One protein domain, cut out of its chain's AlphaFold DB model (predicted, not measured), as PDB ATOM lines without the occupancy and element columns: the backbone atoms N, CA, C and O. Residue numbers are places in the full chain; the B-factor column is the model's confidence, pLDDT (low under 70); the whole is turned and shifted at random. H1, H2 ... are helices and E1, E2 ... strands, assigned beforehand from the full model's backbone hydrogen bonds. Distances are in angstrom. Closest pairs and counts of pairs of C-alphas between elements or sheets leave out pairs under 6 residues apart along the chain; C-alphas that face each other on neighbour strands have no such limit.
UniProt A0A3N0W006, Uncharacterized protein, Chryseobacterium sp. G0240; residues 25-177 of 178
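Overview. This is residues 25 to 177 of the 178 residues of an uncharacterized protein of Chryseobacterium sp. G0240 (UniProt A0A3N0W006). A twisted wall of seven antiparallel strands curls round helix H2 on one face, where H4, H1 and little H6 also sit, and no named helix packs over the other face. H3 grazes the sheet near the end of E2, while the hairpin E3 and E4 reaches with its tip to one end of the longest span, far from H5. The printed part has 153 residues, with six named helices and seven named strands in the chain order H1 H2 E1 E2 H3 E3 E4 H4 H5 H6 E5 E6 E7; the sheet order is E1 E2 E3 E4 E7 E6 E5. The class is mixed, and the whole is compact, with a radius of gyration of the C-alphas of 16.6 A and spans of 53 by 44 by 25 A.

Along the chain. Find C-alpha 25 at (-28.366, 40.134, 35.047), where H1 begins and runs to 31. Next come H2, residues 35 to 46 and 17.0 A long, and E1, residues 53 to 62 and 24.9 A, which bends by 58 degrees at residue 56. E2 is residues 65 to 72, 23.2 A, and H3 residues 77 to 83. E3, residues 92 to 102, runs 31.0 A; E4, residues 113 to 123, starts at (-48.073, 41.793, 31.159) and runs 31.3 A. H4 is residues 125 to 136, 15.5 A, H5 142 to 147, H6 149 to 152 and E5 153 to 156. E6, residues 161 to 168, bends by 55 degrees at residue 165; E7, residues 171 to 176, ends at (-37.065, 37.562, 49.091).

Arrangement. Look first at the hairpin E3 and E4, where N 98 and O 117 are 2.8 A apart, then at E4 and E7, with N 121 and O 174 at 2.9 A. E5, E6 and E7 form a meander, each strand the antiparallel neighbour of the one before. H2 and H4 on one face make two layers with the sheet. Residues 44 to 46 of H2 touch H4 at a steep tilt of 63 degrees, opposite ways, the closest C-alphas being those of Ile 45 and Trp 131, 5.8 A. H4 lies over E7 at a height over the sheet of 9.2 A. H5 is not on the sheet. In H3 and H5 every O i to N i+4 pair is within hydrogen-bond range; H1 has 2 of 3, H2 7 of 8 and H4 6 of 8, and H6 is too short for one.

Size, cuts and confidence. The two C-alphas farthest apart, of Leu 108 and Glu 143, are 53.8 A apart. The printed part has no cut, no link is long, and no printed residue is under 70 in pLDDT.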
ATOM      1  N   GLU A  25     -27.339  40.818  35.838       73.56
ATOM      2  CA  GLU A  25     -28.366  40.134  35.047       73.56
ATOM      3  C   GLU A  25     -29.177  39.153  35.893       73.56
ATOM      4  O   GLU A  25     -30.405  39.189  35.857       73.56
ATOM      5  N   PHE A  26     -28.509  38.352  36.727       77.69
ATOM      6  CA  PHE A  26     -29.167  37.420  37.640       77.69
ATOM      7  C   PHE A  26     -30.145  38.143  38.567       77.69
ATOM      8  O   PHE A  26     -31.287  37.721  38.745       77.69
ATOM      9  N   ILE A  27     -29.742  39.292  39.100       75.69
ATOM     10  CA  ILE A  27     -30.586  40.054  40.010       75.69
ATOM     11  C   ILE A  27     -31.896  40.524  39.346       75.69
ATOM     12  O   ILE A  27     -32.957  40.457  39.969       75.69
ATOM     13  N   LYS A  28     -31.852  40.957  38.079       73.38
ATOM     14  CA  LYS A  28     -33.066  41.349  37.341       73.38
ATOM     15  C   LYS A  28     -34.041  40.183  37.202       73.38
ATOM     16  O   LYS A  28     -35.247  40.395  37.285       73.38
ATOM     17  N   THR A  29     -33.520  38.966  37.050       84.81
ATOM     18  CA  THR A  29     -34.365  37.778  36.918       84.81
ATOM     19  C   THR A  29     -35.092  37.418  38.206       84.81
ATOM     20  O   THR A  29     -36.151  36.840  38.122       84.81
ATOM     21  N   ILE A  30     -34.631  37.788  39.404       91.25
ATOM     22  CA  ILE A  30     -35.307  37.353  40.645       91.25
ATOM     23  C   ILE A  30     -36.690  37.992  40.821       91.25
ATOM     24  O   ILE A  30     -37.609  37.356  41.341       91.25
ATOM     25  N   ASN A  31     -36.845  39.244  40.394       91.38
ATOM     26  CA  ASN A  31     -38.070  40.008  40.619       91.38
ATOM     27  C   ASN A  31     -39.016  40.023  39.416       91.38
ATOM     28  O   ASN A  31     -40.182  40.350  39.602       91.38
ATOM     29  N   GLU A  32     -38.541  39.682  38.218       93.62
ATOM     30  CA  GLU A  32     -39.316  39.776  36.979       93.62
ATOM     31  C   GLU A  32     -39.007  38.590  36.051       93.62
ATOM     32  O   GLU A  32     -38.100  38.649  35.224       93.62
ATOM     33  N   MET A  33     -39.770  37.502  36.198       95.19
ATOM     34  CA  MET A  33     -39.662  36.278  35.389       95.19
ATOM     35  C   MET A  33     -40.904  36.028  34.545       95.19
ATOM     36  O   MET A  33     -42.026  36.278  34.988       95.19
ATOM     37  N   SER A  34     -40.710  35.445  33.365       95.31
ATOM     38  CA  SER A  34     -41.742  34.720  32.628       95.31
ATOM     39  C   SER A  34     -42.035  33.361  33.273       95.31
ATOM     40  O   SER A  34     -41.320  32.887  34.161       95.31
ATOM     41  N   LYS A  35     -43.082  32.689  32.791       92.88
ATOM     42  CA  LYS A  35     -43.454  31.349  33.257       92.88
ATOM     43  C   LYS A  35     -42.371  30.297  32.971       92.88
ATOM     44  O   LYS A  35     -42.184  29.368  33.749       92.88
ATOM     45  N   GLU A  36     -41.647  30.431  31.868       94.06
ATOM     46  CA  GLU A  36     -40.541  29.541  31.505       94.06
ATOM     47  C   GLU A  36     -39.326  29.794  32.406       94.06
ATOM     48  O   GLU A  36     -38.653  28.857  32.836       94.06
ATOM     49  N   GLN A  37     -39.079  31.062  32.742       95.44
ATOM     50  CA  GLN A  37     -37.954  31.460  33.584       95.44
ATOM     51  C   GLN A  37     -38.099  30.976  35.029       95.44
ATOM     52  O   GLN A  37     -37.094  30.570  35.608       95.44
ATOM     53  N   ILE A  38     -39.312  30.941  35.602       96.19
ATOM     54  CA  ILE A  38     -39.491  30.422  36.972       96.19
ATOM     55  C   ILE A  38     -39.131  28.938  37.089       96.19
ATOM     56  O   ILE A  38     -38.600  28.525  38.119       96.19
ATOM     57  N   LEU A  39     -39.374  28.139  36.044       95.94
ATOM     58  CA  LEU A  39     -38.996  26.726  36.040       95.94
ATOM     59  C   LEU A  39     -37.477  26.583  35.953       95.94
ATOM     60  O   LEU A  39     -36.890  25.898  36.779       95.94
ATOM     61  N   HIS A  40     -36.834  27.310  35.036       95.25
ATOM     62  CA  HIS A  40     -35.374  27.313  34.923       95.25
ATOM     63  C   HIS A  40     -34.690  27.787  36.216       95.25
ATOM     64  O   HIS A  40     -33.711  27.194  36.663       95.25
ATOM     65  N   PHE A  41     -35.209  28.845  36.841       95.38
ATOM     66  CA  PHE A  41     -34.712  29.341  38.124       95.38
ATOM     67  C   PHE A  41     -34.870  28.291  39.231       95.38
ATOM     68  O   PHE A  41     -33.955  28.080  40.027       95.38
ATOM     69  N   SER A  42     -36.011  27.598  39.252       96.75
ATOM     70  CA  SER A  42     -36.253  26.525  40.211       96.75
ATOM     71  C   SER A  42     -35.315  25.343  39.999       96.75
ATOM     72  O   SER A  42     -34.687  24.893  40.952       96.75
ATOM     73  N   ASP A  43     -35.141  24.901  38.755       96.31
ATOM     74  CA  ASP A  43     -34.199  23.844  38.394       96.31
ATOM     75  C   ASP A  43     -32.763  24.220  38.784       96.31
ATOM     76  O   ASP A  43     -32.005  23.369  39.248       96.31
ATOM     77  N   GLU A  44     -32.388  25.498  38.670       94.69
ATOM     78  CA  GLU A  44     -31.077  25.966  39.106       94.69
ATOM     79  C   GLU A  44     -30.886  25.814  40.624       94.69
ATOM     80  O   GLU A  44     -29.845  25.311  41.050       94.69
ATOM     81  N   ILE A  45     -31.874  26.193  41.442       95.56
ATOM     82  CA  ILE A  45     -31.824  25.991  42.902       95.56
ATOM     83  C   ILE A  45     -31.758  24.497  43.228       95.56
ATOM     84  O   ILE A  45     -30.868  24.058  43.959       95.56
ATOM     85  N   ILE A  46     -32.660  23.710  42.642       96.62
ATOM     86  CA  ILE A  46     -32.767  22.267  42.871       96.62
ATOM     87  C   ILE A  46     -31.502  21.522  42.432       96.62
ATOM     88  O   ILE A  46     -31.126  20.533  43.056       96.62
ATOM     89  N   SER A  47     -30.774  22.013  41.425       93.94
ATOM     90  CA  SER A  47     -29.502  21.415  40.995       93.94
ATOM     91  C   SER A  47     -28.413  21.425  42.077       93.94
ATOM     92  O   SER A  47     -27.456  20.654  41.989       93.94
ATOM     93  N   GLY A  48     -28.553  22.268  43.109       89.94
ATOM     94  CA  GLY A  48     -27.672  22.277  44.276       89.94
ATOM     95  C   GLY A  48     -27.908  21.113  45.243       89.94
ATOM     96  O   GLY A  48     -27.016  20.774  46.023       89.94
ATOM     97  N   PHE A  49     -29.070  20.465  45.187       94.00
ATOM     98  CA  PHE A  49     -29.475  19.477  46.179       94.00
ATOM     99  C   PHE A  49     -28.620  18.211  46.057       94.00
ATOM    100  O   PHE A  49     -28.242  17.786  44.966       94.00
ATOM    101  N   GLU A  50     -28.280  17.601  47.194       91.88
ATOM    102  CA  GLU A  50     -27.481  16.368  47.212       91.88
ATOM    103  C   GLU A  50     -28.212  15.218  46.516       91.88
ATOM    104  O   GLU A  50     -27.627  14.459  45.738       91.88
ATOM    105  N   LYS A  51     -29.514  15.113  46.771       93.62
ATOM    106  CA  LYS A  51     -30.373  14.135  46.124       93.62
ATOM    107  C   LYS A  51     -31.041  14.756  44.913       93.62
ATOM    108  O   LYS A  51     -31.657  15.815  45.001       93.62
ATOM    109  N   LYS A  52     -30.972  14.043  43.789       95.00
ATOM    110  CA  LYS A  52     -31.669  14.439  42.564       95.00
ATOM    111  C   LYS A  52     -33.164  14.525  42.832       95.00
ATOM    112  O   LYS A  52     -33.741  13.574  43.364       95.00
ATOM    113  N   GLN A  53     -33.776  15.618  42.406       95.81
ATOM    114  CA  GLN A  53     -35.219  15.787  42.460       95.81
ATOM    115  C   GLN A  53     -35.820  15.835  41.054       95.81
ATOM    116  O   GLN A  53     -35.135  16.170  40.084       95.81
ATOM    117  N   LYS A  54     -37.105  15.496  40.951       95.69
ATOM    118  CA  LYS A  54     -37.919  15.614  39.741       95.69
ATOM    119  C   LYS A  54     -39.003  16.665  39.941       95.69
ATOM    120  O   LYS A  54     -39.678  16.672  40.971       95.69
ATOM    121  N   TYR A  55     -39.186  17.518  38.937       96.56
ATOM    122  CA  TYR A  55     -40.340  18.407  38.852       96.56
ATOM    123  C   TYR A  55     -41.624  17.574  38.758       96.56
ATOM    124  O   TYR A  55     -41.696  16.634  37.964       96.56
ATOM    125  N   ILE A  56     -42.632  17.922  39.560       95.44
ATOM    126  CA  ILE A  56     -43.939  17.255  39.545       95.44
ATOM    127  C   ILE A  56     -44.997  18.143  38.909       95.44
ATOM    128  O   ILE A  56     -45.662  17.734  37.959       95.44
ATOM    129  N   LYS A  57     -45.204  19.337  39.468       94.19
ATOM    130  CA  LYS A  57     -46.256  20.249  39.017       94.19
ATOM    131  C   LYS A  57     -46.058  21.666  39.537       94.19
ATOM    132  O   LYS A  57     -45.340  21.910  40.505       94.19
ATOM    133  N   THR A  58     -46.814  22.571  38.933       94.19
ATOM    134  CA  THR A  58     -47.031  23.936  39.404       94.19
ATOM    135  C   THR A  58     -48.438  24.053  40.005       94.19
ATOM    136  O   THR A  58     -49.411  23.690  39.344       94.19
ATOM    137  N   ILE A  59     -48.571  24.549  41.241       91.31
ATOM    138  CA  ILE A  59     -49.862  24.800  41.914       91.31
ATOM    139  C   ILE A  59     -50.079  26.309  42.082       91.31
ATOM    140  O   ILE A  59     -49.170  27.012  42.510       91.31
ATOM    141  N   SER A  60     -51.292  26.807  41.827       90.44
ATOM    142  CA  SER A  60     -51.717  28.141  42.281       90.44
ATOM    143  C   SER A  60     -52.348  28.017  43.671       90.44
ATOM    144  O   SER A  60     -53.351  27.319  43.807       90.44
ATOM    145  N   GLN A  61     -51.771  28.646  44.699       78.44
ATOM    146  CA  GLN A  61     -52.307  28.592  46.073       78.44
ATOM    147  C   GLN A  61     -53.251  29.757  46.391       78.44
ATOM    148  O   GLN A  61     -54.284  29.577  47.023       78.44
ATOM    149  N   GLU A  62     -52.902  30.946  45.916       82.81
ATOM    150  CA  GLU A  62     -53.649  32.192  46.082       82.81
ATOM    151  C   GLU A  62     -53.765  32.870  44.711       82.81
ATOM    152  O   GLU A  62     -53.019  32.488  43.800       82.81
ATOM    153  N   PRO A  63     -54.637  33.885  44.511       85.38
ATOM    154  CA  PRO A  63     -54.780  34.552  43.208       85.38
ATOM    155  C   PRO A  63     -53.447  35.013  42.599       85.38
ATOM    156  O   PRO A  63     -53.326  35.106  41.373       85.38
ATOM    157  N   ASN A  64     -52.450  35.263  43.454       92.75
ATOM    158  CA  ASN A  64     -51.142  35.768  43.071       92.75
ATOM    159  C   ASN A  64     -49.964  34.904  43.547       92.75
ATOM    160  O   ASN A  64     -48.839  35.370  43.428       92.75
ATOM    161  N   LEU A  65     -50.164  33.696  44.084       94.88
ATOM    162  CA  LEU A  65     -49.048  32.827  44.492       94.88
ATOM    163  C   LEU A  65     -49.028  31.538  43.688       94.88
ATOM    164  O   LEU A  65     -50.038  30.842  43.563       94.88
ATOM    165  N   ILE A  66     -47.839  31.214  43.197       95.38
ATOM    166  CA  ILE A  66     -47.537  29.994  42.474       95.38
ATOM    167  C   ILE A  66     -46.468  29.220  43.237       95.38
ATOM    168  O   ILE A  66     -45.475  29.788  43.681       95.38
ATOM    169  N   LYS A  67     -46.667  27.910  43.348       95.00
ATOM    170  CA  LYS A  67     -45.704  26.956  43.883       95.00
ATOM    171  C   LYS A  67     -45.194  26.049  42.781       95.00
ATOM    172  O   LYS A  67     -46.002  25.469  42.055       95.00
ATOM    173  N   ILE A  68     -43.883  25.887  42.686       96.25
ATOM    174  CA  ILE A  68     -43.244  24.835  41.894       96.25
ATOM    175  C   ILE A  68     -42.817  23.733  42.860       96.25
ATOM    176  O   ILE A  68     -42.143  24.009  43.851       96.25
ATOM    177  N   ILE A  69     -43.257  22.504  42.586       95.25
ATOM    178  CA  ILE A  69     -43.097  21.368  43.497       95.25
ATOM    179  C   ILE A  69     -42.171  20.320  42.894       95.25
ATOM    180  O   ILE A  69     -42.400  19.839  41.777       95.25
ATOM    181  N   TYR A  70     -41.187  19.918  43.693       96.38
ATOM    182  CA  TYR A  70     -40.215  18.879  43.380       96.38
ATOM    183  C   TYR A  70     -40.216  17.778  44.437       96.38
ATOM    184  O   TYR A  70     -40.428  18.042  45.614       96.38
ATOM    185  N   TYR A  71     -39.943  16.543  44.022       95.62
ATOM    186  CA  TYR A  71     -39.750  15.405  44.926       95.62
ATOM    187  C   TYR A  71     -38.421  14.723  44.643       95.62
ATOM    188  O   TYR A  71     -37.984  14.674  43.492       95.62
ATOM    189  N   GLU A  72     -37.806  14.134  45.667       95.62
ATOM    190  CA  GLU A  72     -36.638  13.274  45.482       95.62
ATOM    191  C   GLU A  72     -36.938  12.133  44.489       95.62
ATOM    192  O   GLU A  72     -38.012  11.518  44.488       95.62
ATOM    193  N   ASN A  73     -35.961  11.819  43.641       94.75
ATOM    194  CA  ASN A  73     -36.052  10.683  42.736       94.75
ATOM    195  C   ASN A  73     -36.171   9.378  43.528       94.75
ATOM    196  O   ASN A  73     -35.420   9.134  44.469       94.75
ATOM    197  N   GLY A  74     -37.089   8.511  43.099       93.31
ATOM    198  CA  GLY A  74     -37.342   7.220  43.739       93.31
ATOM    199  C   GLY A  74     -38.542   7.207  44.683       93.31
ATOM    200  O   GLY A  74     -38.969   6.119  45.057       93.31
ATOM    201  N   ILE A  75     -39.139   8.361  45.013       95.19
ATOM    202  CA  ILE A  75     -40.432   8.389  45.711       95.19
ATOM    203  C   ILE A  75     -41.523   7.877  44.746       95.19
ATOM    204  O   ILE A  75     -41.686   8.451  43.660       95.19
ATOM    205  N   PRO A  76     -42.263   6.810  45.105       96.25
ATOM    206  CA  PRO A  76     -43.341   6.271  44.280       96.25
ATOM    207  C   PRO A  76     -44.476   7.275  44.044       96.25
ATOM    208  O   PRO A  76     -44.872   8.009  44.952       96.25
ATOM    209  N   ASP A  77     -45.064   7.268  42.844       94.31
ATOM    210  CA  ASP A  77     -46.088   8.250  42.461       94.31
ATOM    211  C   ASP A  77     -47.371   8.154  43.307       94.31
ATOM    212  O   ASP A  77     -48.046   9.160  43.516       94.31
ATOM    213  N   ASN A  78     -47.701   6.980  43.862       94.62
ATOM    214  CA  ASN A  78     -48.820   6.831  44.801       94.62
ATOM    215  C   ASN A  78     -48.563   7.541  46.141       94.62
ATOM    216  O   ASN A  78     -49.505   8.067  46.732       94.62
ATOM    217  N   ILE A  79     -47.310   7.588  46.604       94.31
ATOM    218  CA  ILE A  79     -46.927   8.358  47.794       94.31
ATOM    219  C   ILE A  79     -46.993   9.853  47.477       94.31
ATOM    220  O   ILE A  79     -47.623  10.590  48.227       94.31
ATOM    221  N   ILE A  80     -46.457  10.282  46.327       94.38
ATOM    222  CA  ILE A  80     -46.539  11.683  45.865       94.38
ATOM    223  C   ILE A  80     -48.000  12.140  45.775       94.38
ATOM    224  O   ILE A  80     -48.365  13.203  46.269       94.38
ATOM    225  N   ALA A  81     -48.869  11.326  45.172       92.44
ATOM    226  CA  ALA A  81     -50.287  11.635  45.041       92.44
ATOM    227  C   ALA A  81     -51.023  11.695  46.389       92.44
ATOM    228  O   ALA A  81     -52.048  12.365  46.474       92.44
ATOM    229  N   THR A  82     -50.534  10.988  47.411       92.19
ATOM    230  CA  THR A  82     -51.105  11.011  48.764       92.19
ATOM    231  C   THR A  82     -50.648  12.264  49.510       92.19
ATOM    232  O   THR A  82     -51.497  13.035  49.935       92.19
ATOM    233  N   ASP A  83     -49.340  12.538  49.542       92.06
ATOM    234  CA  ASP A  83     -48.758  13.733  50.179       92.06
ATOM    235  C   ASP A  83     -49.357  15.029  49.596       92.06
ATOM    236  O   ASP A  83     -49.779  15.919  50.318       92.06
ATOM    237  N   LEU A  84     -49.552  15.103  48.274       90.06
ATOM    238  CA  LEU A  84     -50.169  16.271  47.636       90.06
ATOM    239  C   LEU A  84     -51.661  16.474  47.944       90.06
ATOM    240  O   LEU A  84     -52.169  17.574  47.705       90.06
ATOM    241  N   LYS A  85     -52.392  15.437  48.374       87.25
ATOM    242  CA  LYS A  85     -53.828  15.548  48.691       87.25
ATOM    243  C   LYS A  85     -54.067  16.198  50.042       87.25
ATOM    244  O   LYS A  85     -55.099  16.845  50.207       87.25
ATOM    245  N   ASP A  86     -53.116  16.072  50.958       77.12
ATOM    246  CA  ASP A  86     -53.263  16.550  52.329       77.12
ATOM    247  C   ASP A  86     -53.121  18.081  52.441       77.12
ATOM    248  O   ASP A  86     -53.285  18.658  53.515       77.12
ATOM    249  N   GLY A  87     -52.856  18.772  51.325       71.50
ATOM    250  CA  GLY A  87     -52.773  20.235  51.244       71.50
ATOM    251  C   GLY A  87     -51.478  20.823  51.815       71.50
ATOM    252  O   GLY A  87     -51.188  21.995  51.573       71.50
ATOM    253  N   TYR A  88     -50.683  20.003  52.503       71.25
ATOM    254  CA  TYR A  88     -49.305  20.261  52.896       71.25
ATOM    255  C   TYR A  88     -48.403  19.220  52.237       71.25
ATOM    256  O   TYR A  88     -48.785  18.067  52.087       71.25
ATOM    257  N   CYS A  89     -47.216  19.638  51.819       81.56
ATOM    258  CA  CYS A  89     -46.308  18.808  51.048       81.56
ATOM    259  C   CYS A  89     -45.090  18.494  51.919       81.56
ATOM    260  O   CYS A  89     -44.175  19.307  52.032       81.56
ATOM    261  N   SER A  90     -45.126  17.366  52.633       85.44
ATOM    262  CA  SER A  90     -44.139  17.049  53.678       85.44
ATOM    263  C   SER A  90     -42.862  16.409  53.147       85.44
ATOM    264  O   SER A  90     -41.813  16.478  53.786       85.44
ATOM    265  N   LEU A  91     -42.948  15.778  51.975       90.06
ATOM    266  CA  LEU A  91     -41.846  15.031  51.367       90.06
ATOM    267  C   LEU A  91     -41.213  15.763  50.181       90.06
ATOM    268  O   LEU A  91     -40.376  15.192  49.477       90.06
ATOM    269  N   CYS A  92     -41.632  16.996  49.930       91.25
ATOM    270  CA  CYS A  92     -41.270  17.725  48.732       91.25
ATOM    271  C   CYS A  92     -40.467  18.982  49.042       91.25
ATOM    272  O   CYS A  92     -40.348  19.432  50.181       91.25
ATOM    273  N   THR A  93     -39.915  19.557  47.987       93.38
ATOM    274  CA  THR A  93     -39.338  20.892  48.006       93.38
ATOM    275  C   THR A  93     -40.266  21.825  47.248       93.38
ATOM    276  O   THR A  93     -40.650  21.551  46.106       93.38
ATOM    277  N   GLU A  94     -40.633  22.925  47.897       93.69
ATOM    278  CA  GLU A  94     -41.487  23.958  47.327       93.69
ATOM    279  C   GLU A  94     -40.669  25.216  47.046       93.69
ATOM    280  O   GLU A  94     -39.920  25.701  47.896       93.69
ATOM    281  N   LEU A  95     -40.856  25.768  45.850       96.44
ATOM    282  CA  LEU A  95     -40.393  27.103  45.507       96.44
ATOM    283  C   LEU A  95     -41.601  27.986  45.229       96.44
ATOM    284  O   LEU A  95     -42.454  27.653  44.401       96.44
ATOM    285  N   ILE A  96     -41.678  29.104  45.939       96.44
ATOM    286  CA  ILE A  96     -42.816  30.012  45.929       96.44
ATOM    287  C   ILE A  96     -42.472  31.236  45.088       96.44
ATOM    288  O   ILE A  96     -41.426  31.865  45.254       96.44
ATOM    289  N   PHE A  97     -43.400  31.600  44.211       97.38
ATOM    290  CA  PHE A  97     -43.337  32.771  43.353       97.38
ATOM    291  C   PHE A  97     -44.619  33.584  43.493       97.38
ATOM    292  O   PHE A  97     -45.715  33.038  43.634       97.38
ATOM    293  N   LYS A  98     -44.493  34.902  43.396       96.38
ATOM    294  CA  LYS A  98     -45.614  35.831  43.381       96.38
ATOM    295  C   LYS A  98     -45.861  36.312  41.961       96.38
ATOM    296  O   LYS A  98     -44.989  36.899  41.332       96.38
ATOM    297  N   LYS A  99     -47.071  36.081  41.471       95.81
ATOM    298  CA  LYS A  99     -47.585  36.580  40.201       95.81
ATOM    299  C   LYS A  99     -47.978  38.048  40.329       95.81
ATOM    300  O   LYS A  99     -48.666  38.433  41.277       95.81
ATOM    301  N   TYR A 100     -47.605  38.862  39.352       93.62
ATOM    302  CA  TYR A 100     -48.052  40.245  39.233       93.62
ATOM    303  C   TYR A 100     -48.192  40.652  37.763       93.62
ATOM    304  O   TYR A 100     -47.700  39.972  36.869       93.62
ATOM    305  N   TYR A 101     -48.886  41.766  37.511       94.88
ATOM    306  CA  TYR A 101     -49.079  42.302  36.162       94.88
ATOM    307  C   TYR A 101     -48.419  43.674  36.049       94.88
ATOM    308  O   TYR A 101     -48.838  44.634  36.702       94.88
ATOM    309  N   LYS A 102     -47.376  43.776  35.226       93.31
ATOM    310  CA  LYS A 102     -46.659  45.027  34.961       93.31
ATOM    311  C   LYS A 102     -47.418  45.850  33.926       93.31
ATOM    312  O   LYS A 102     -47.852  45.327  32.904       93.31
ATOM    313  N   GLY A 103     -47.589  47.143  34.198       94.88
ATOM    314  CA  GLY A 103     -48.351  48.046  33.325       94.88
ATOM    315  C   GLY A 103     -49.873  47.870  33.398       94.88
ATOM    316  O   GLY A 103     -50.582  48.400  32.548       94.88
ATOM    317  N   LYS A 104     -50.390  47.136  34.393       93.88
ATOM    318  CA  LYS A 104     -51.832  47.016  34.641       93.88
ATOM    319  C   LYS A 104     -52.422  48.364  35.070       93.88
ATOM    320  O   LYS A 104     -51.874  49.019  35.955       93.88
ATOM    321  N   ASN A 105     -53.571  48.728  34.508       93.62
ATOM    322  CA  ASN A 105     -54.382  49.867  34.934       93.62
ATOM    323  C   ASN A 105     -55.860  49.449  34.947       93.62
ATOM    324  O   ASN A 105     -56.451  49.234  33.890       93.62
ATOM    325  N   SER A 106     -56.444  49.307  36.141       91.31
ATOM    326  CA  SER A 106     -57.842  48.884  36.312       91.31
ATOM    327  C   SER A 106     -58.841  49.892  35.760       91.31
ATOM    328  O   SER A 106     -59.851  49.487  35.198       91.31
ATOM    329  N   ASP A 107     -58.538  51.181  35.874       93.06
ATOM    330  CA  ASP A 107     -59.457  52.264  35.514       93.06
ATOM    331  C   ASP A 107     -59.584  52.396  33.991       93.06
ATOM    332  O   ASP A 107     -60.623  52.792  33.469       93.06
ATOM    333  N   LEU A 108     -58.526  52.007  33.274       91.69
ATOM    334  CA  LEU A 108     -58.469  51.975  31.813       91.69
ATOM    335  C   LEU A 108     -58.699  50.573  31.224       91.69
ATOM    336  O   LEU A 108     -58.526  50.391  30.020       91.69
ATOM    337  N   ASN A 109     -59.052  49.571  32.041       92.69
ATOM    338  CA  ASN A 109     -59.173  48.163  31.633       92.69
ATOM    339  C   ASN A 109     -57.911  47.584  30.945       92.69
ATOM    340  O   ASN A 109     -57.998  46.682  30.110       92.69
ATOM    341  N   ILE A 110     -56.720  48.069  31.304       95.06
ATOM    342  CA  ILE A 110     -55.442  47.547  30.806       95.06
ATOM    343  C   ILE A 110     -54.994  46.405  31.720       95.06
ATOM    344  O   ILE A 110     -54.706  46.617  32.898       95.06
ATOM    345  N   ILE A 111     -54.900  45.191  31.176       92.50
ATOM    346  CA  ILE A 111     -54.571  43.972  31.938       92.50
ATOM    347  C   ILE A 111     -53.098  43.956  32.391       92.50
ATOM    348  O   ILE A 111     -52.800  43.472  33.481       92.50
ATOM    349  N   GLY A 112     -52.195  44.543  31.597       94.94
ATOM    350  CA  GLY A 112     -50.745  44.476  31.805       94.94
ATOM    351  C   GLY A 112     -50.136  43.147  31.342       94.94
ATOM    352  O   GLY A 112     -50.839  42.254  30.874       94.94
ATOM    353  N   GLN A 113     -48.815  43.020  31.465       96.12
ATOM    354  CA  GLN A 113     -48.073  41.793  31.159       96.12
ATOM    355  C   GLN A 113     -47.797  41.006  32.443       96.12
ATOM    356  O   GLN A 113     -47.378  41.586  33.444       96.12
ATOM    357  N   GLU A 114     -48.048  39.697  32.414       95.12
ATOM    358  CA  GLU A 114     -47.828  38.798  33.551       95.12
ATOM    359  C   GLU A 114     -46.337  38.542  33.793       95.12
ATOM    360  O   GLU A 114     -45.593  38.243  32.859       95.12
ATOM    361  N   PHE A 115     -45.930  38.627  35.059       95.88
ATOM    362  CA  PHE A 115     -44.589  38.320  35.541       95.88
ATOM    363  C   PHE A 115     -44.642  37.625  36.903       95.88
ATOM    364  O   PHE A 115     -45.656  37.659  37.609       95.88
ATOM    365  N   PHE A 116     -43.517  37.032  37.282       96.19
ATOM    366  CA  PHE A 116     -43.333  36.336  38.545       96.19
ATOM    367  C   PHE A 116     -42.101  36.854  39.283       96.19
ATOM    368  O   PHE A 116     -41.040  37.010  38.685       96.19
ATOM    369  N   SER A 117     -42.228  37.076  40.586       95.81
ATOM    370  CA  SER A 117     -41.105  37.363  41.476       95.81
ATOM    371  C   SER A 117     -40.878  36.182  42.412       95.81
ATOM    372  O   SER A 117     -41.833  35.648  42.978       95.81
ATOM    373  N   PHE A 118     -39.629  35.777  42.606       96.88
ATOM    374  CA  PHE A 118     -39.288  34.763  43.599       96.88
ATOM    375  C   PHE A 118     -39.652  35.254  45.005       96.88
ATOM    376  O   PHE A 118     -39.386  36.410  45.343       96.88
ATOM    377  N   VAL A 119     -40.263  34.377  45.803       96.38
ATOM    378  CA  VAL A 119     -40.648  34.636  47.197       96.38
ATOM    379  C   VAL A 119     -39.772  33.819  48.128       96.38
ATOM    380  O   VAL A 119     -39.095  34.406  48.968       96.38
ATOM    381  N   SER A 120     -39.763  32.493  47.987       96.50
ATOM    382  CA  SER A 120     -38.933  31.649  48.840       96.50
ATOM    383  C   SER A 120     -38.683  30.244  48.300       96.50
ATOM    384  O   SER A 120     -39.383  29.759  47.414       96.50
ATOM    385  N   ALA A 121     -37.656  29.603  48.851       96.31
ATOM    386  CA  ALA A 121     -37.343  28.190  48.709       96.31
ATOM    387  C   ALA A 121     -36.872  27.658  50.067       96.31
ATOM    388  O   ALA A 121     -35.973  28.243  50.678       96.31
ATOM    389  N   GLU A 122     -37.456  26.554  50.519       93.00
ATOM    390  CA  GLU A 122     -37.135  25.911  51.796       93.00
ATOM    391  C   GLU A 122     -36.431  24.567  51.570       93.00
ATOM    392  O   GLU A 122     -36.713  23.850  50.611       93.00
ATOM    393  N   GLY A 123     -35.495  24.208  52.446       90.62
ATOM    394  CA  GLY A 123     -34.777  22.944  52.360       90.62
ATOM    395  C   GLY A 123     -33.743  22.762  53.462       90.62
ATOM    396  O   GLY A 123     -33.686  23.505  54.445       90.62
ATOM    397  N   LYS A 124     -32.882  21.753  53.312       91.25
ATOM    398  CA  LYS A 124     -31.738  21.584  54.213       91.25
ATOM    399  C   LYS A 124     -30.676  22.625  53.890       91.25
ATOM    400  O   LYS A 124     -30.496  23.012  52.737       91.25
ATOM    401  N   TYR A 125     -29.893  22.993  54.904       92.62
ATOM    402  CA  TYR A 125     -28.777  23.923  54.733       92.62
ATOM    403  C   TYR A 125     -27.871  23.537  53.560       92.62
ATOM    404  O   TYR A 125     -27.633  24.354  52.685       92.62
ATOM    405  N   LEU A 126     -27.399  22.284  53.524       92.12
ATOM    406  CA  LEU A 126     -26.429  21.818  52.525       92.12
ATOM    407  C   LEU A 126     -26.969  21.813  51.091       92.12
ATOM    408  O   LEU A 126     -26.176  21.907  50.154       92.12
ATOM    409  N   ASP A 127     -28.287  21.716  50.935       92.62
ATOM    410  CA  ASP A 127     -28.950  21.712  49.636       92.62
ATOM    411  C   ASP A 127     -29.029  23.137  49.069       92.62
ATOM    412  O   ASP A 127     -28.587  23.399  47.951       92.62
ATOM    413  N   LEU A 128     -29.493  24.088  49.884       94.44
ATOM    414  CA  LEU A 128     -29.637  25.496  49.495       94.44
ATOM    415  C   LEU A 128     -28.301  26.253  49.466       94.44
ATOM    416  O   LEU A 128     -28.089  27.139  48.634       94.44
ATOM    417  N   TYR A 129     -27.377  25.882  50.353       94.12
ATOM    418  CA  TYR A 129     -26.072  26.521  50.516       94.12
ATOM    419  C   TYR A 129     -25.279  26.560  49.212       94.12
ATOM    420  O   TYR A 129     -24.705  27.593  48.880       94.12
ATOM    421  N   LYS A 130     -25.243  25.454  48.459       93.12
ATOM    422  CA  LYS A 130     -24.434  25.360  47.235       93.12
ATOM    423  C   LYS A 130     -24.875  26.378  46.192       93.12
ATOM    424  O   LYS A 130     -24.036  27.020  45.564       93.12
ATOM    425  N   TRP A 131     -26.186  26.548  46.028       93.81
ATOM    426  CA  TRP A 131     -26.727  27.556  45.125       93.81
ATOM    427  C   TRP A 131     -26.409  28.970  45.626       93.81
ATOM    428  O   TRP A 131     -25.894  29.789  44.865       93.81
ATOM    429  N   TRP A 132     -26.624  29.231  46.919       94.06
ATOM    430  CA  TRP A 132     -26.345  30.531  47.537       94.06
ATOM    431  C   TRP A 132     -24.869  30.937  47.406       94.06
ATOM    432  O   TRP A 132     -24.553  32.033  46.939       94.06
ATOM    433  N   GLN A 133     -23.957  30.029  47.755       93.38
ATOM    434  CA  GLN A 133     -22.513  30.199  47.609       93.38
ATOM    435  C   GLN A 133     -22.158  30.501  46.155       93.38
ATOM    436  O   GLN A 133     -21.524  31.516  45.882       93.38
ATOM    437  N   LYS A 134     -22.603  29.662  45.212       91.56
ATOM    438  CA  LYS A 134     -22.297  29.823  43.786       91.56
ATOM    439  C   LYS A 134     -22.707  31.201  43.258       91.56
ATOM    440  O   LYS A 134     -21.974  31.770  42.455       91.56
ATOM    441  N   LYS A 135     -23.857  31.726  43.691       90.38
ATOM    442  CA  LYS A 135     -24.413  32.992  43.190       90.38
ATOM    443  C   LYS A 135     -23.839  34.240  43.845       90.38
ATOM    444  O   LYS A 135     -23.668  35.244  43.161       90.38
ATOM    445  N   PHE A 136     -23.566  34.199  45.144       89.69
ATOM    446  CA  PHE A 136     -23.260  35.413  45.907       89.69
ATOM    447  C   PHE A 136     -21.853  35.424  46.502       89.69
ATOM    448  O   PHE A 136     -21.235  36.483  46.619       89.69
ATOM    449  N   TYR A 137     -21.324  34.249  46.842       91.12
ATOM    450  CA  TYR A 137     -20.082  34.095  47.598       91.12
ATOM    451  C   TYR A 137     -19.249  32.899  47.100       91.12
ATOM    452  O   TYR A 137     -18.914  32.016  47.892       91.12
ATOM    453  N   PRO A 138     -18.870  32.848  45.806       90.88
ATOM    454  CA  PRO A 138     -18.263  31.656  45.198       90.88
ATOM    455  C   PRO A 138     -16.905  31.272  45.801       90.88
ATOM    456  O   PRO A 138     -16.447  30.148  45.625       90.88
ATOM    457  N   ASN A 139     -16.268  32.201  46.517       91.50
ATOM    458  CA  ASN A 139     -14.950  32.019  47.119       91.50
ATOM    459  C   ASN A 139     -14.995  31.723  48.625       91.50
ATOM    460  O   ASN A 139     -13.936  31.554  49.220       91.50
ATOM    461  N   LEU A 140     -16.177  31.717  49.254       92.19
ATOM    462  CA  LEU A 140     -16.302  31.439  50.686       92.19
ATOM    463  C   LEU A 140     -16.615  29.967  50.916       92.19
ATOM    464  O   LEU A 140     -17.453  29.391  50.226       92.19
ATOM    465  N   SER A 141     -15.978  29.368  51.916       93.38
ATOM    466  CA  SER A 141     -16.305  28.025  52.384       93.38
ATOM    467  C   SER A 141     -17.686  27.967  53.041       93.38
ATOM    468  O   SER A 141     -18.351  28.975  53.307       93.38
ATOM    469  N   LYS A 142     -18.136  26.742  53.307       92.50
ATOM    470  CA  LYS A 142     -19.416  26.480  53.963       92.50
ATOM    471  C   LYS A 142     -19.415  27.018  55.383       92.50
ATOM    472  O   LYS A 142     -20.363  27.673  55.803       92.50
ATOM    473  N   GLU A 143     -18.332  26.771  56.100       93.94
ATOM    474  CA  GLU A 143     -18.124  27.213  57.470       93.94
ATOM    475  C   GLU A 143     -18.080  28.743  57.560       93.94
ATOM    476  O   GLU A 143     -18.662  29.315  58.479       93.94
ATOM    477  N   GLU A 144     -17.447  29.421  56.598       93.88
ATOM    478  CA  GLU A 144     -17.413  30.887  56.555       93.88
ATOM    479  C   GLU A 144     -18.795  31.494  56.328       93.88
ATOM    480  O   GLU A 144     -19.150  32.446  57.020       93.88
ATOM    481  N   ILE A 145     -19.585  30.938  55.403       91.50
ATOM    482  CA  ILE A 145     -20.950  31.416  55.157       91.50
ATOM    483  C   ILE A 145     -21.811  31.169  56.397       91.50
ATOM    484  O   ILE A 145     -22.388  32.110  56.926       91.50
ATOM    485  N   LEU A 146     -21.815  29.940  56.928       91.75
ATOM    486  CA  LEU A 146     -22.621  29.566  58.094       91.75
ATOM    487  C   LEU A 146     -22.356  30.450  59.323       91.75
ATOM    488  O   LEU A 146     -23.289  30.808  60.044       91.75
ATOM    489  N   ASN A 147     -21.087  30.778  59.578       92.38
ATOM    490  CA  ASN A 147     -20.673  31.503  60.779       92.38
ATOM    491  C   ASN A 147     -20.692  33.030  60.607       92.38
ATOM    492  O   ASN A 147     -20.668  33.757  61.603       92.38
ATOM    493  N   ASN A 148     -20.737  33.541  59.374       91.81
ATOM    494  CA  ASN A 148     -20.777  34.972  59.102       91.81
ATOM    495  C   ASN A 148     -22.183  35.410  58.694       91.81
ATOM    496  O   ASN A 148     -22.545  35.392  57.516       91.81
ATOM    497  N   SER A 149     -22.939  35.924  59.666       88.75
ATOM    498  CA  SER A 149     -24.310  36.393  59.451       88.75
ATOM    499  C   SER A 149     -24.445  37.435  58.341       88.75
ATOM    500  O   SER A 149     -25.503  37.508  57.734       88.75
ATOM    501  N   LYS A 150     -23.406  38.214  58.006       90.56
ATOM    502  CA  LYS A 150     -23.472  39.183  56.896       90.56
ATOM    503  C   LYS A 150     -23.615  38.511  55.533       90.56
ATOM    504  O   LYS A 150     -24.208  39.098  54.639       90.56
ATOM    505  N   THR A 151     -23.112  37.289  55.383       91.56
ATOM    506  CA  THR A 151     -23.208  36.520  54.131       91.56
ATOM    507  C   THR A 151     -24.593  35.915  53.911       91.56
ATOM    508  O   THR A 151     -24.878  35.371  52.847       91.56
ATOM    509  N   HIS A 152     -25.477  36.021  54.904       93.88
ATOM    510  CA  HIS A 152     -26.854  35.550  54.826       93.88
ATOM    511  C   HIS A 152     -27.808  36.592  54.238       93.88
ATOM    512  O   HIS A 152     -28.986  36.291  54.088       93.88
ATOM    513  N   TYR A 153     -27.349  37.809  53.929       93.88
ATOM    514  CA  TYR A 153     -28.225  38.893  53.485       93.88
ATOM    515  C   TYR A 153     -27.656  39.597  52.256       93.88
ATOM    516  O   TYR A 153     -26.535  40.097  52.285       93.88
ATOM    517  N   ILE A 154     -28.475  39.714  51.212       91.56
ATOM    518  CA  ILE A 154     -28.207  40.543  50.036       91.56
ATOM    519  C   ILE A 154     -29.325  41.575  49.938       91.56
ATOM    520  O   ILE A 154     -30.469  41.243  49.628       91.56
ATOM    521  N   LYS A 155     -28.994  42.841  50.203       91.06
ATOM    522  CA  LYS A 155     -29.953  43.948  50.174       91.06
ATOM    523  C   LYS A 155     -29.544  44.976  49.131       91.06
ATOM    524  O   LYS A 155     -28.519  45.632  49.281       91.06
ATOM    525  N   LEU A 156     -30.377  45.132  48.108       88.81
ATOM    526  CA  LEU A 156     -30.195  46.093  47.024       88.81
ATOM    527  C   LEU A 156     -31.506  46.889  46.872       88.81
ATOM    528  O   LEU A 156     -32.425  46.452  46.174       88.81
ATOM    529  N   PRO A 157     -31.648  48.026  47.579       85.88
ATOM    530  CA  PRO A 157     -32.918  48.747  47.664       85.88
ATOM    531  C   PRO A 157     -33.359  49.352  46.327       85.88
ATOM    532  O   PRO A 157     -34.552  49.328  46.027       85.88
ATOM    533  N   ASP A 158     -32.418  49.814  45.499       85.38
ATOM    534  CA  ASP A 158     -32.693  50.499  44.222       85.38
ATOM    535  C   ASP A 158     -33.481  49.643  43.225       85.38
ATOM    536  O   ASP A 158     -34.176  50.139  42.343       85.38
ATOM    537  N   ILE A 159     -33.388  48.331  43.391       84.00
ATOM    538  CA  ILE A 159     -33.986  47.317  42.523       84.00
ATOM    539  C   ILE A 159     -34.928  46.390  43.294       84.00
ATOM    540  O   ILE A 159     -35.303  45.328  42.797       84.00
ATOM    541  N   ARG A 160     -35.330  46.807  44.503       87.25
ATOM    542  CA  ARG A 160     -36.337  46.124  45.318       87.25
ATOM    543  C   ARG A 160     -35.956  44.670  45.635       87.25
ATOM    544  O   ARG A 160     -36.771  43.768  45.484       87.25
ATOM    545  N   LEU A 161     -34.707  44.434  46.042       89.50
ATOM    546  CA  LEU A 161     -34.209  43.104  46.406       89.50
ATOM    547  C   LEU A 161     -33.792  43.057  47.882       89.50
ATOM    548  O   LEU A 161     -32.947  43.841  48.322       89.50
ATOM    549  N   ASP A 162     -34.352  42.108  48.630       93.25
ATOM    550  CA  ASP A 162     -33.950  41.770  50.002       93.25
ATOM    551  C   ASP A 162     -33.939  40.244  50.133       93.25
ATOM    552  O   ASP A 162     -34.917  39.639  50.578       93.25
ATOM    553  N   LEU A 163     -32.849  39.626  49.671       94.81
ATOM    554  CA  LEU A 163     -32.655  38.186  49.780       94.81
ATOM    555  C   LEU A 163     -32.010  37.832  51.106       94.81
ATOM    556  O   LEU A 163     -31.028  38.447  51.529       94.81
ATOM    557  N   ARG A 164     -32.525  36.776  51.723       96.00
ATOM    558  CA  ARG A 164     -32.040  36.272  53.001       96.00
ATOM    559  C   ARG A 164     -31.889  34.764  52.932       96.00
ATOM    560  O   ARG A 164     -32.814  34.100  52.481       96.00
ATOM    561  N   PHE A 165     -30.773  34.247  53.427       96.56
ATOM    562  CA  PHE A 165     -30.519  32.824  53.614       96.56
ATOM    563  C   PHE A 165     -30.465  32.524  55.108       96.56
ATOM    564  O   PHE A 165     -29.451  32.741  55.767       96.56
ATOM    565  N   VAL A 166     -31.598  32.122  55.677       95.38
ATOM    566  CA  VAL A 166     -31.787  32.070  57.131       95.38
ATOM    567  C   VAL A 166     -32.341  30.729  57.576       95.38
ATOM    568  O   VAL A 166     -33.017  30.035  56.824       95.38
ATOM    569  N   LYS A 167     -32.068  30.374  58.832       93.88
ATOM    570  CA  LYS A 167     -32.667  29.206  59.471       93.88
ATOM    571  C   LYS A 167     -34.115  29.514  59.865       93.88
ATOM    572  O   LYS A 167     -34.362  30.539  60.501       93.88
ATOM    573  N   ASN A 168     -35.037  28.619  59.531       89.44
ATOM    574  CA  ASN A 168     -36.438  28.660  59.934       89.44
ATOM    575  C   ASN A 168     -36.779  27.353  60.665       89.44
ATOM    576  O   ASN A 168     -36.817  26.294  60.053       89.44
ATOM    577  N   LEU A 169     -36.971  27.412  61.986       88.94
ATOM    578  CA  LEU A 169     -37.122  26.226  62.843       88.94
ATOM    579  C   LEU A 169     -35.983  25.207  62.618       88.94
ATOM    580  O   LEU A 169     -34.838  25.478  62.994       88.94
ATOM    581  N   ASP A 170     -36.287  24.071  61.990       87.56
ATOM    582  CA  ASP A 170     -35.354  22.979  61.693       87.56
ATOM    583  C   ASP A 170     -34.871  22.961  60.233       87.56
ATOM    584  O   ASP A 170     -34.013  22.152  59.869       87.56
ATOM    585  N   THR A 171     -35.362  23.879  59.402       91.31
ATOM    586  CA  THR A 171     -35.008  24.008  57.987       91.31
ATOM    587  C   THR A 171     -34.257  25.311  57.721       91.31
ATOM    588  O   THR A 171     -34.014  26.137  58.607       91.31
ATOM    589  N   TRP A 172     -33.786  25.460  56.491       94.69
ATOM    590  CA  TRP A 172     -33.214  26.693  55.975       94.69
ATOM    591  C   TRP A 172     -34.066  27.203  54.829       94.69
ATOM    592  O   TRP A 172     -34.650  26.426  54.080       94.69
ATOM    593  N   GLU A 173     -34.100  28.517  54.686       96.06
ATOM    594  CA  GLU A 173     -34.919  29.194  53.700       96.06
ATOM    595  C   GLU A 173     -34.091  30.262  52.989       96.06
ATOM    596  O   GLU A 173     -33.386  31.058  53.620       96.06
ATOM    597  N   ILE A 174     -34.198  30.287  51.662       96.62
ATOM    598  CA  ILE A 174     -33.846  31.448  50.851       96.62
ATOM    599  C   ILE A 174     -35.141  32.208  50.617       96.62
ATOM    600  O   ILE A 174     -36.064  31.655  50.033       96.62
ATOM    601  N   GLN A 175     -35.213  33.464  51.039       96.69
ATOM    602  CA  GLN A 175     -36.424  34.277  50.930       96.69
ATOM    603  C   GLN A 175     -36.123  35.661  50.368       96.69
ATOM    604  O   GLN A 175     -35.105  36.258  50.705       96.69
ATOM    605  N   ASN A 176     -37.041  36.188  49.566       95.50
ATOM    606  CA  ASN A 176     -37.065  37.562  49.091       95.50
ATOM    607  C   ASN A 176     -38.149  38.335  49.857       95.50
ATOM    608  O   ASN A 176     -39.333  38.017  49.757       95.50
ATOM    609  N   LYS A 177     -37.757  39.324  50.665       91.25
ATOM    610  CA  LYS A 177     -38.662  40.057  51.573       91.25
ATOM    611  C   LYS A 177     -39.256  41.340  50.983       91.25
ATOM    612  O   LYS A 177     -39.763  42.162  51.746       91.25
TER     613      LYS A 177